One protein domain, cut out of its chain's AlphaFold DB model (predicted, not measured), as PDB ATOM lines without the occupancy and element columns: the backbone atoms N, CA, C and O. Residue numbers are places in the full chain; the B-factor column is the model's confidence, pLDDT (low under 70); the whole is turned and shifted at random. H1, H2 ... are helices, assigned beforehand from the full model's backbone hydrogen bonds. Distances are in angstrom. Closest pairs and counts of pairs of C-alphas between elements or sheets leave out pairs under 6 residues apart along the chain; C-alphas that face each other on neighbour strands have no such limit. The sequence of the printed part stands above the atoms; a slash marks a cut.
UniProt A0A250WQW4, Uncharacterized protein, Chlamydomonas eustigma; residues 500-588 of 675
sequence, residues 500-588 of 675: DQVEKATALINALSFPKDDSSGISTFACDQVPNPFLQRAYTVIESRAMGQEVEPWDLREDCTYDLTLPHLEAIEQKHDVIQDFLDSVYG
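Overview. This is residues 500 to 588 of the 675 residues of an uncharacterized protein of Chlamydomonas eustigma (UniProt A0A250WQW4). The picture is a long, open, flat shape with a helical pair at one end: H1 and H4, the first and last helices, lie side by side there and run opposite ways. H2 makes the far end and touches no helix; one long link, residues 513 to 532, leads out to it, and another, residues 547 to 568, folds back past it to the short helix H3, while residues 517 to 522 stick out free. The printed part has 89 residues, with four named helices in the order H1, H2, H3, H4 and no named strand. Its class is all helix, though under half of the residues, 44 of 89, are in named elements. It is extended, with a radius of gyration of the C-alphas of 19.1 A and spans of 60 by 37 by 16 A.

Along the chain. Find C-alpha 500 at (-36.871, 28.078, 22.928); from there H1, residues 500 to 512, runs 18.4 A. H2, residues 533 to 546, begins at C-alpha 533, (-52.610, -6.875, 15.080), and runs 19.8 A. H3 is residues 569 to 573, 6.1 A. H4, residues 576 to 587, runs 15.9 A and ends at C-alpha 587, (-39.759, 20.682, 33.028).

Arrangement. Look first at H1 and H4, which touch: their closest C-alphas, those of Lys 504 and Phe 582, are 5.3 A apart. They have a shallow tilt of 29 degrees and run opposite ways. H1 and H3 are close but not clearly touching, with the closest C-alphas, Leu 512 and Ile 572, 7.5 A apart. H3 and H4 meet only through their link. H2 is apart from H1, H3 and H4. In H1, H2, H3 and H4 every O i to N i+4 pair is within hydrogen-bond range.

Size, cuts and confidence. The two C-alphas farthest apart, those of Asp 500 and Gly 548, are 60.4 A apart. The printed part has no cut. The links H1 to H2 and H2 to H3 are long; H3 to H4 is tight. Look for pLDDT under 70 at residues 515 to 528 and 554 to 562; the mean of the printed part is 77.7.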
ATOM      1  N   ASP A 500     -37.845  29.165  22.713       90.44
ATOM      2  CA  ASP A 500     -36.871  28.078  22.928       90.44
ATOM      3  C   ASP A 500     -37.556  26.702  22.990       90.44
ATOM      4  O   ASP A 500     -37.114  25.744  22.358       90.44
ATOM      5  N   GLN A 501     -38.706  26.619  23.669       91.06
ATOM      6  CA  GLN A 501     -39.496  25.388  23.766       91.06
ATOM      7  C   GLN A 501     -40.050  24.967  22.400       91.06
ATOM      8  O   GLN A 501     -40.061  23.781  22.074       91.06
ATOM      9  N   VAL A 502     -40.482  25.928  21.575       93.31
ATOM     10  CA  VAL A 502     -40.967  25.664  20.210       93.31
ATOM     11  C   VAL A 502     -39.832  25.204  19.290       93.31
ATOM     12  O   VAL A 502     -40.027  24.277  18.504       93.31
ATOM     13  N   GLU A 503     -38.645  25.810  19.387       93.75
ATOM     14  CA  GLU A 503     -37.472  25.419  18.592       93.75
ATOM     15  C   GLU A 503     -37.026  23.986  18.938       93.75
ATOM     16  O   GLU A 503     -36.865  23.159  18.036       93.75
ATOM     17  N   LYS A 504     -36.955  23.640  20.230       92.31
ATOM     18  CA  LYS A 504     -36.629  22.277  20.690       92.31
ATOM     19  C   LYS A 504     -37.707  21.249  20.340       92.31
ATOM     20  O   LYS A 504     -37.380  20.152  19.897       92.31
ATOM     21  N   ALA A 505     -38.989  21.610  20.441       92.69
ATOM     22  CA  ALA A 505     -40.085  20.756  19.974       92.69
ATOM     23  C   ALA A 505     -40.004  20.495  18.461       92.69
ATOM     24  O   ALA A 505     -40.242  19.381  18.005       92.69
ATOM     25  N   THR A 506     -39.632  21.511  17.676       92.81
ATOM     26  CA  THR A 506     -39.460  21.375  16.223       92.81
ATOM     27  C   THR A 506     -38.297  20.439  15.892       92.81
ATOM     28  O   THR A 506     -38.433  19.583  15.018       92.81
ATOM     29  N   ALA A 507     -37.176  20.550  16.613       91.69
ATOM     30  CA  ALA A 507     -36.045  19.634  16.476       91.69
ATOM     31  C   ALA A 507     -36.444  18.185  16.807       91.69
ATOM     32  O   ALA A 507     -36.119  17.277  16.043       91.69
ATOM     33  N   LEU A 508     -37.220  17.981  17.876       91.38
ATOM     34  CA  LEU A 508     -37.754  16.672  18.254       91.38
ATOM     35  C   LEU A 508     -38.677  16.083  17.176       91.38
ATOM     36  O   LEU A 508     -38.510  14.927  16.794       91.38
ATOM     37  N   ILE A 509     -39.614  16.875  16.647       90.44
ATOM     38  CA  ILE A 509     -40.515  16.440  15.568       90.44
ATOM     39  C   ILE A 509     -39.709  16.059  14.325       90.44
ATOM     40  O   ILE A 509     -39.966  15.010  13.741       90.44
ATOM     41  N   ASN A 510     -38.715  16.859  13.934       88.25
ATOM     42  CA  ASN A 510     -37.868  16.554  12.778       88.25
ATOM     43  C   ASN A 510     -37.041  15.282  12.993       88.25
ATOM     44  O   ASN A 510     -36.916  14.484  12.070       88.25
ATOM     45  N   ALA A 511     -36.517  15.071  14.203       87.44
ATOM     46  CA  ALA A 511     -35.780  13.860  14.541       87.44
ATOM     47  C   ALA A 511     -36.679  12.617  14.482       87.44
ATOM     48  O   ALA A 511     -36.221  11.567  14.045       87.44
ATOM     49  N   LEU A 512     -37.945  12.710  14.904       86.25
ATOM     50  CA  LEU A 512     -38.898  11.589  14.926       86.25
ATOM     51  C   LEU A 512     -39.707  11.415  13.631       86.25
ATOM     52  O   LEU A 512     -40.368  10.393  13.474       86.25
ATOM     53  N   SER A 513     -39.661  12.379  12.713       83.19
ATOM     54  CA  SER A 513     -40.357  12.296  11.429       83.19
ATOM     55  C   SER A 513     -39.775  11.182  10.557       83.19
ATOM     56  O   SER A 513     -38.565  10.947  10.555       83.19
ATOM     57  N   PHE A 514     -40.635  10.517   9.788       75.81
ATOM     58  CA  PHE A 514     -40.200   9.535   8.797       75.81
ATOM     59  C   PHE A 514     -39.384  10.209   7.669       75.81
ATOM     60  O   PHE A 514     -39.609  11.394   7.384       75.81
ATOM     61  N   PRO A 515     -38.436   9.493   7.028       68.31
ATOM     62  CA  PRO A 515     -37.656  10.023   5.910       68.31
ATOM     63  C   PRO A 515     -38.581  10.491   4.786       68.31
ATOM     64  O   PRO A 515     -39.462   9.752   4.358       68.31
ATOM     65  N   LYS A 516     -38.415  11.721   4.305       60.25
ATOM     66  CA  LYS A 516     -39.213  12.217   3.179       60.25
ATOM     67  C   LYS A 516     -38.705  11.566   1.894       60.25
ATOM     68  O   LYS A 516     -37.514  11.657   1.625       60.25
ATOM     69  N   ASP A 517     -39.598  10.970   1.109       54.38
ATOM     70  CA  ASP A 517     -39.279  10.616  -0.272       54.38
ATOM     71  C   ASP A 517     -39.290  11.887  -1.127       54.38
ATOM     72  O   ASP A 517     -40.310  12.574  -1.248       54.38
ATOM     73  N   ASP A 518     -38.145  12.198  -1.736       50.06
ATOM     74  CA  ASP A 518     -37.936  13.407  -2.540       50.06
ATOM     75  C   ASP A 518     -38.786  13.438  -3.832       50.06
ATOM     76  O   ASP A 518     -38.927  14.489  -4.459       50.06
ATOM     77  N   SER A 519     -39.382  12.308  -4.236       51.69
ATOM     78  CA  SER A 519     -40.105  12.147  -5.506       51.69
ATOM     79  C   SER A 519     -41.619  12.391  -5.430       51.69
ATOM     80  O   SER A 519     -42.213  12.792  -6.430       51.69
ATOM     81  N   SER A 520     -42.259  12.176  -4.273       48.28
ATOM     82  CA  SER A 520     -43.729  12.185  -4.147       48.28
ATOM     83  C   SER A 520     -44.280  13.331  -3.293       48.28
ATOM     84  O   SER A 520     -45.474  13.625  -3.357       48.28
ATOM     85  N   GLY A 521     -43.437  13.999  -2.493       42.44
ATOM     86  CA  GLY A 521     -43.859  15.074  -1.585       42.44
ATOM     87  C   GLY A 521     -44.816  14.621  -0.470       42.44
ATOM     88  O   GLY A 521     -45.335  15.459   0.270       42.44
ATOM     89  N   ILE A 522     -45.048  13.312  -0.342       46.31
ATOM     90  CA  ILE A 522     -45.928  12.689   0.643       46.31
ATOM     91  C   ILE A 522     -45.040  12.092   1.742       46.31
ATOM     92  O   ILE A 522     -44.025  11.456   1.474       46.31
ATOM     93  N   SER A 523     -45.402  12.345   3.000       51.44
ATOM     94  CA  SER A 523     -44.832  11.657   4.166       51.44
ATOM     95  C   SER A 523     -44.891  10.141   3.936       51.44
ATOM     96  O   SER A 523     -45.965   9.643   3.624       51.44
ATOM     97  N   THR A 524     -43.794   9.413   4.152       59.34
ATOM     98  CA  THR A 524     -43.629   7.949   3.950       59.34
ATOM     99  C   THR A 524     -44.680   7.073   4.639       59.34
ATOM    100  O   THR A 524     -44.771   5.881   4.349       59.34
ATOM    101  N   PHE A 525     -45.473   7.642   5.550       68.69
ATOM    102  CA  PHE A 525     -46.625   6.986   6.147       68.69
ATOM    103  C   PHE A 525     -47.721   6.715   5.105       68.69
ATOM    104  O   PHE A 525     -48.436   7.630   4.685       68.69
ATOM    105  N   ALA A 526     -47.893   5.443   4.752       67.19
ATOM    106  CA  ALA A 526     -49.035   4.968   3.984       67.19
ATOM    107  C   ALA A 526     -49.976   4.147   4.881       67.19
ATOM    108  O   ALA A 526     -49.542   3.349   5.713       67.19
ATOM    109  N   CYS A 527     -51.288   4.363   4.740       68.06
ATOM    110  CA  CYS A 527     -52.304   3.764   5.618       68.06
ATOM    111  C   CYS A 527     -52.393   2.230   5.522       68.06
ATOM    112  O   CYS A 527     -53.035   1.608   6.362       68.06
ATOM    113  N   ASP A 528     -51.790   1.628   4.501       68.88
ATOM    114  CA  ASP A 528     -51.754   0.191   4.235       68.88
ATOM    115  C   ASP A 528     -50.533  -0.525   4.838       68.88
ATOM    116  O   ASP A 528     -50.491  -1.755   4.838       68.88
ATOM    117  N   GLN A 529     -49.565   0.217   5.386       73.88
ATOM    118  CA  GLN A 529     -48.330  -0.343   5.952       73.88
ATOM    119  C   GLN A 529     -48.527  -1.000   7.323       73.88
ATOM    120  O   GLN A 529     -47.759  -1.888   7.688       73.88
ATOM    121  N   VAL A 530     -49.536  -0.575   8.092       81.00
ATOM    122  CA  VAL A 530     -49.760  -1.052   9.464       81.00
ATOM    123  C   VAL A 530     -51.009  -1.944   9.507       81.00
ATOM    124  O   VAL A 530     -52.132  -1.430   9.502       81.00
ATOM    125  N   PRO A 531     -50.858  -3.281   9.537       80.69
ATOM    126  CA  PRO A 531     -51.980  -4.199   9.658       80.69
ATOM    127  C   PRO A 531     -52.560  -4.173  11.077       80.69
ATOM    128  O   PRO A 531     -51.863  -3.905  12.052       80.69
ATOM    129  N   ASN A 532     -53.845  -4.508  11.212       84.75
ATOM    130  CA  ASN A 532     -54.483  -4.627  12.522       84.75
ATOM    131  C   ASN A 532     -53.967  -5.886  13.260       84.75
ATOM    132  O   ASN A 532     -54.279  -6.996  12.812       84.75
ATOM    133  N   PRO A 533     -53.253  -5.750  14.395       84.94
ATOM    134  CA  PRO A 533     -52.610  -6.875  15.080       84.94
ATOM    135  C   PRO A 533     -53.620  -7.906  15.600       84.94
ATOM    136  O   PRO A 533     -53.379  -9.110  15.523       84.94
ATOM    137  N   PHE A 534     -54.792  -7.458  16.062       83.38
ATOM    138  CA  PHE A 534     -55.838  -8.350  16.560       83.38
ATOM    139  C   PHE A 534     -56.411  -9.229  15.443       83.38
ATOM    140  O   PHE A 534     -56.600 -10.430  15.631       83.38
ATOM    141  N   LEU A 535     -56.647  -8.645  14.262       82.69
ATOM    142  CA  LEU A 535     -57.131  -9.394  13.101       82.69
ATOM    143  C   LEU A 535     -56.075 -10.366  12.579       82.69
ATOM    144  O   LEU A 535     -56.403 -11.524  12.341       82.69
ATOM    145  N   GLN A 536     -54.816  -9.928  12.461       81.69
ATOM    146  CA  GLN A 536     -53.720 -10.813  12.055       81.69
ATOM    147  C   GLN A 536     -53.639 -12.024  12.981       81.69
ATOM    148  O   GLN A 536     -53.689 -13.158  12.517       81.69
ATOM    149  N   ARG A 537     -53.647 -11.793  14.298       83.44
ATOM    150  CA  ARG A 537     -53.615 -12.869  15.284       83.44
ATOM    151  C   ARG A 537     -54.823 -13.798  15.175       83.44
ATOM    152  O   ARG A 537     -54.649 -15.014  15.205       83.44
ATOM    153  N   ALA A 538     -56.034 -13.253  15.055       83.12
ATOM    154  CA  ALA A 538     -57.244 -14.059  14.904       83.12
ATOM    155  C   ALA A 538     -57.147 -14.990  13.683       83.12
ATOM    156  O   ALA A 538     -57.455 -16.177  13.787       83.12
ATOM    157  N   TYR A 539     -56.654 -14.474  12.557       80.12
ATOM    158  CA  TYR A 539     -56.460 -15.249  11.337       80.12
ATOM    159  C   TYR A 539     -55.345 -16.285  11.454       80.12
ATOM    160  O   TYR A 539     -55.565 -17.428  11.058       80.12
ATOM    161  N   THR A 540     -54.210 -15.951  12.072       80.94
ATOM    162  CA  THR A 540     -53.139 -16.917  12.359       80.94
ATOM    163  C   THR A 540     -53.646 -18.063  13.234       80.94
ATOM    164  O   THR A 540     -53.389 -19.222  12.937       80.94
ATOM    165  N   VAL A 541     -54.435 -17.775  14.275       84.94
ATOM    166  CA  VAL A 541     -55.003 -18.817  15.150       84.94
ATOM    167  C   VAL A 541     -55.966 -19.729  14.384       84.94
ATOM    168  O   VAL A 541     -55.951 -20.943  14.594       84.94
ATOM    169  N   ILE A 542     -56.809 -19.167  13.512       83.25
ATOM    170  CA  ILE A 542     -57.715 -19.950  12.659       83.25
ATOM    171  C   ILE A 542     -56.909 -20.822  11.692       83.25
ATOM    172  O   ILE A 542     -57.215 -22.005  11.558       83.25
ATOM    173  N   GLU A 543     -55.870 -20.265  11.070       79.94
ATOM    174  CA  GLU A 543     -54.975 -20.974  10.156       79.94
ATOM    175  C   GLU A 543     -54.279 -22.151  10.854       79.94
ATOM    176  O   GLU A 543     -54.441 -23.292  10.418       79.94
ATOM    177  N   SER A 544     -53.597 -21.912  11.978       83.31
ATOM    178  CA  SER A 544     -52.904 -22.962  12.733       83.31
ATOM    179  C   SER A 544     -53.862 -24.072  13.166       83.31
ATOM    180  O   SER A 544     -53.563 -25.252  12.983       83.31
ATOM    181  N   ARG A 545     -55.060 -23.724  13.661       84.62
ATOM    182  CA  ARG A 545     -56.077 -24.720  14.039       84.62
ATOM    183  C   ARG A 545     -56.590 -25.519  12.847       84.62
ATOM    184  O   ARG A 545     -56.768 -26.727  12.976       84.62
ATOM    185  N   ALA A 546     -56.827 -24.871  11.708       79.94
ATOM    186  CA  ALA A 546     -57.280 -25.544  10.495       79.94
ATOM    187  C   ALA A 546     -56.202 -26.478   9.920       79.94
ATOM    188  O   ALA A 546     -56.526 -27.534   9.386       79.94
ATOM    189  N   MET A 547     -54.923 -26.128  10.089       76.81
ATOM    190  CA  MET A 547     -53.777 -26.956   9.701       76.81
ATOM    191  C   MET A 547     -53.412 -28.037  10.735       76.81
ATOM    192  O   MET A 547     -52.511 -28.837  10.482       76.81
ATOM    193  N   GLY A 548     -54.091 -28.079  11.888       79.88
ATOM    194  CA  GLY A 548     -53.783 -29.002  12.985       79.88
ATOM    195  C   GLY A 548     -52.446 -28.721  13.682       79.88
ATOM    196  O   GLY A 548     -51.891 -29.616  14.315       79.88
ATOM    197  N   GLN A 549     -51.920 -27.505  13.541       83.06
ATOM    198  CA  GLN A 549     -50.703 -27.039  14.198       83.06
ATOM    199  C   GLN A 549     -51.014 -26.536  15.611       83.06
ATOM    200  O   GLN A 549     -52.141 -26.132  15.919       83.06
ATOM    201  N   GLU A 550     -50.007 -26.554  16.481       82.62
ATOM    202  CA  GLU A 550     -50.134 -25.971  17.811       82.62
ATOM    203  C   GLU A 550     -50.254 -24.447  17.697       82.62
ATOM    204  O   GLU A 550     -49.596 -23.804  16.880       82.62
ATOM    205  N   VAL A 551     -51.165 -23.869  18.478       81.06
ATOM    206  CA  VAL A 551     -51.349 -22.421  18.501       81.06
ATOM    207  C   VAL A 551     -50.307 -21.854  19.447       81.06
ATOM    208  O   VAL A 551     -50.431 -22.034  20.658       81.06
ATOM    209  N   GLU A 552     -49.325 -21.148  18.894       73.06
ATOM    210  CA  GLU A 552     -48.332 -20.419  19.684       73.06
ATOM    211  C   GLU A 552     -49.029 -19.550  20.737       73.06
ATOM    212  O   GLU A 552     -50.021 -18.898  20.403       73.06
ATOM    213  N   PRO A 553     -48.579 -19.510  22.001       72.56
ATOM    214  CA  PRO A 553     -49.115 -18.587  22.996       72.56
ATOM    215  C   PRO A 553     -49.070 -17.142  22.484       72.56
ATOM    216  O   PRO A 553     -48.246 -16.792  21.647       72.56
ATOM    217  N   TRP A 554     -50.000 -16.307  22.938       65.62
ATOM    218  CA  TRP A 554     -49.938 -14.870  22.678       65.62
ATOM    219  C   TRP A 554     -49.630 -14.175  23.987       65.62
ATOM    220  O   TRP A 554     -50.465 -14.222  24.897       65.62
ATOM    221  N   ASP A 555     -48.471 -13.534  24.078       62.84
ATOM    222  CA  ASP A 555     -48.198 -12.622  25.178       62.84
ATOM    223  C   ASP A 555     -48.119 -11.191  24.650       62.84
ATOM    224  O   ASP A 555     -47.148 -10.770  24.026       62.84
ATOM    225  N   LEU A 556     -49.158 -10.414  24.969       55.09
ATOM    226  CA  LEU A 556     -49.257  -8.973  24.717       55.09
ATOM    227  C   LEU A 556     -48.036  -8.172  25.205       55.09
ATOM    228  O   LEU A 556     -47.884  -7.019  24.806       55.09
ATOM    229  N   ARG A 557     -47.226  -8.718  26.122       52.97
ATOM    230  CA  ARG A 557     -46.058  -8.039  26.701       52.97
ATOM    231  C   ARG A 557     -44.722  -8.432  26.077       52.97
ATOM    232  O   ARG A 557     -43.776  -7.664  26.237       52.97
ATOM    233  N   GLU A 558     -44.635  -9.588  25.426       53.12
ATOM    234  CA  GLU A 558     -43.372 -10.138  24.907       53.12
ATOM    235  C   GLU A 558     -43.340 -10.163  23.367       53.12
ATOM    236  O   GLU A 558     -42.279  -9.953  22.780       53.12
ATOM    237  N   ASP A 559     -44.498 -10.268  22.702       53.06
ATOM    238  CA  ASP A 559     -44.625 -10.348  21.238       53.06
ATOM    239  C   ASP A 559     -44.619  -8.968  20.538       53.06
ATOM    240  O   ASP A 559     -45.409  -8.694  19.631       53.06
ATOM    241  N   CYS A 560     -43.707  -8.073  20.930       50.66
ATOM    242  CA  CYS A 560     -43.493  -6.778  20.259       50.66
ATOM    243  C   CYS A 560     -42.954  -6.921  18.821       50.66
ATOM    244  O   CYS A 560     -42.897  -5.942  18.083       50.66
ATOM    245  N   THR A 561     -42.534  -8.122  18.417       52.47
ATOM    246  CA  THR A 561     -41.964  -8.424  17.097       52.47
ATOM    247  C   THR A 561     -42.997  -8.474  15.972       52.47
ATOM    248  O   THR A 561     -42.616  -8.327  14.813       52.47
ATOM    249  N   TYR A 562     -44.289  -8.642  16.283       58.28
ATOM    250  CA  TYR A 562     -45.353  -8.788  15.276       58.28
ATOM    251  C   TYR A 562     -46.398  -7.657  15.284       58.28
ATOM    252  O   TYR A 562     -47.206  -7.574  14.356       58.28
ATOM    253  N   ASP A 563     -46.401  -6.778  16.293       76.81
ATOM    254  CA  ASP A 563     -47.319  -5.635  16.365       76.81
ATOM    255  C   ASP A 563     -46.662  -4.350  15.844       76.81
ATOM    256  O   ASP A 563     -45.981  -3.622  16.566       76.81
ATOM    257  N   LEU A 564     -46.931  -4.043  14.574       78.25
ATOM    258  CA  LEU A 564     -46.428  -2.843  13.901       78.25
ATOM    259  C   LEU A 564     -47.083  -1.536  14.392       78.25
ATOM    260  O   LEU A 564     -46.691  -0.456  13.948       78.25
ATOM    261  N   THR A 565     -48.079  -1.600  15.285       83.81
ATOM    262  CA  THR A 565     -48.677  -0.406  15.908       83.81
ATOM    263  C   THR A 565     -47.854   0.116  17.085       83.81
ATOM    264  O   THR A 565     -47.995   1.283  17.465       83.81
ATOM    265  N   LEU A 566     -46.983  -0.721  17.661       83.38
ATOM    266  CA  LEU A 566     -46.125  -0.330  18.770       83.38
ATOM    267  C   LEU A 566     -44.964   0.554  18.282       83.38
ATOM    268  O   LEU A 566     -44.395   0.323  17.214       83.38
ATOM    269  N   PRO A 567     -44.577   1.583  19.055       83.62
ATOM    270  CA  PRO A 567     -43.446   2.422  18.694       83.62
ATOM    271  C   PRO A 567     -42.135   1.631  18.780       83.62
ATOM    272  O   PRO A 567     -41.894   0.906  19.743       83.62
ATOM    273  N   HIS A 568     -41.245   1.848  17.811       82.25
ATOM    274  CA  HIS A 568     -39.899   1.272  17.796       82.25
ATOM    275  C   HIS A 568     -39.023   1.920  18.881       82.25
ATOM    276  O   HIS A 568     -38.325   2.903  18.627       82.25
ATOM    277  N   LEU A 569     -39.088   1.388  20.105       84.25
ATOM    278  CA  LEU A 569     -38.447   1.978  21.286       84.25
ATOM    279  C   LEU A 569     -36.930   2.144  21.120       84.25
ATOM    280  O   LEU A 569     -36.413   3.206  21.447       84.25
ATOM    281  N   GLU A 570     -36.240   1.162  20.539       83.88
ATOM    282  CA  GLU A 570     -34.787   1.219  20.307       83.88
ATOM    283  C   GLU A 570     -34.391   2.389  19.390       83.88
ATOM    284  O   GLU A 570     -33.442   3.124  19.663       83.88
ATOM    285  N   ALA A 571     -35.158   2.622  18.320       82.19
ATOM    286  CA  ALA A 571     -34.920   3.727  17.389       82.19
ATOM    287  C   ALA A 571     -35.232   5.099  18.013       82.19
ATOM    288  O   ALA A 571     -34.649   6.115  17.624       82.19
ATOM    289  N   ILE A 572     -36.159   5.145  18.973       85.88
ATOM    290  CA  ILE A 572     -36.468   6.350  19.752       85.88
ATOM    291  C   ILE A 572     -35.362   6.610  20.782       85.88
ATOM    292  O   ILE A 572     -34.949   7.756  20.950       85.88
ATOM    293  N   GLU A 573     -34.840   5.567  21.426       87.06
ATOM    294  CA  GLU A 573     -33.752   5.665  22.404       87.06
ATOM    295  C   GLU A 573     -32.450   6.169  21.766       87.06
ATOM    296  O   GLU A 573     -31.742   6.977  22.358       87.06
ATOM    297  N   GLN A 574     -32.184   5.833  20.501       87.81
ATOM    298  CA  GLN A 574     -31.072   6.429  19.745       87.81
ATOM    299  C   GLN A 574     -31.170   7.960  19.604       87.81
ATOM    300  O   GLN A 574     -30.165   8.623  19.356       87.81
ATOM    301  N   LYS A 575     -32.365   8.539  19.769       87.00
ATOM    302  CA  LYS A 575     -32.635   9.986  19.681       87.00
ATOM    303  C   LYS A 575     -32.769  10.634  21.066       87.00
ATOM    304  O   LYS A 575     -33.314  11.734  21.180       87.00
ATOM    305  N   HIS A 576     -32.274   9.962  22.109       87.94
ATOM    306  CA  HIS A 576     -32.392  10.367  23.510       87.94
ATOM    307  C   HIS A 576     -31.958  11.816  23.769       87.94
ATOM    308  O   HIS A 576     -32.656  12.529  24.484       87.94
ATOM    309  N   ASP A 577     -30.865  12.280  23.162       90.06
ATOM    310  CA  ASP A 577     -30.327  13.628  23.405       90.06
ATOM    311  C   ASP A 577     -31.338  14.731  23.050       90.06
ATOM    312  O   ASP A 577     -31.613  15.617  23.856       90.06
ATOM    313  N   VAL A 578     -31.994  14.616  21.890       90.19
ATOM    314  CA  VAL A 578     -33.014  15.578  21.435       90.19
ATOM    315  C   VAL A 578     -34.262  15.530  22.323       90.19
ATOM    316  O   VAL A 578     -34.920  16.548  22.551       90.19
ATOM    317  N   ILE A 579     -34.597  14.344  22.841       90.44
ATOM    318  CA  ILE A 579     -35.713  14.156  23.775       90.44
ATOM    319  C   ILE A 579     -35.401  14.845  25.107       90.44
ATOM    320  O   ILE A 579     -36.248  15.578  25.618       90.44
ATOM    321  N   GLN A 580     -34.196  14.655  25.651       90.12
ATOM    322  CA  GLN A 580     -33.783  15.295  26.902       90.12
ATOM    323  C   GLN A 580     -33.711  16.813  26.773       90.12
ATOM    324  O   GLN A 580     -34.255  17.505  27.629       90.12
ATOM    325  N   ASP A 581     -33.154  17.337  25.680       90.38
ATOM    326  CA  ASP A 581     -33.088  18.782  25.439       90.38
ATOM    327  C   ASP A 581     -34.479  19.435  25.494       90.38
ATOM    328  O   ASP A 581     -34.663  20.512  26.079       90.38
ATOM    329  N   PHE A 582     -35.484  18.769  24.913       91.75
ATOM    330  CA  PHE A 582     -36.873  19.208  24.996       91.75
ATOM    331  C   PHE A 582     -37.426  19.097  26.424       91.75
ATOM    332  O   PHE A 582     -38.000  20.070  26.923       91.75
ATOM    333  N   LEU A 583     -37.228  17.961  27.101       91.62
ATOM    334  CA  LEU A 583     -37.687  17.752  28.480       91.62
ATOM    335  C   LEU A 583     -37.114  18.800  29.441       91.62
ATOM    336  O   LEU A 583     -37.867  19.388  30.220       91.62
ATOM    337  N   ASP A 584     -35.823  19.098  29.333       90.94
ATOM    338  CA  ASP A 584     -35.140  20.093  30.153       90.94
ATOM    339  C   ASP A 584     -35.689  21.506  29.914       90.94
ATOM    340  O   ASP A 584     -35.809  22.291  30.855       90.94
ATOM    341  N   SER A 585     -36.098  21.833  28.683       88.75
ATOM    342  CA  SER A 585     -36.692  23.142  28.361       88.75
ATOM    343  C   SER A 585     -38.107  23.352  28.906       88.75
ATOM    344  O   SER A 585     -38.536  24.492  29.105       88.75
ATOM    345  N   VAL A 586     -38.846  22.265  29.142       87.00
ATOM    346  CA  VAL A 586     -40.247  22.310  29.587       87.00
ATOM    347  C   VAL A 586     -40.359  22.097  31.094       87.00
ATOM    348  O   VAL A 586     -41.080  22.833  31.768       87.00
ATOM    349  N   TYR A 587     -39.649  21.105  31.631       85.50
ATOM    350  CA  TYR A 587     -39.759  20.682  33.028       85.50
ATOM    351  C   TYR A 587     -38.579  21.135  33.904       85.50
ATOM    352  O   TYR A 587     -38.686  21.093  35.133       85.50
ATOM    353  N   GLY A 588     -37.477  21.594  33.299       79.38
ATOM    354  CA  GLY A 588     -36.228  21.912  33.993       79.38
ATOM    355  C   GLY A 588     -35.476  20.670  34.494       79.38
ATOM    356  O   GLY A 588     -36.036  19.580  34.610       79.38
TER     357      GLY A 588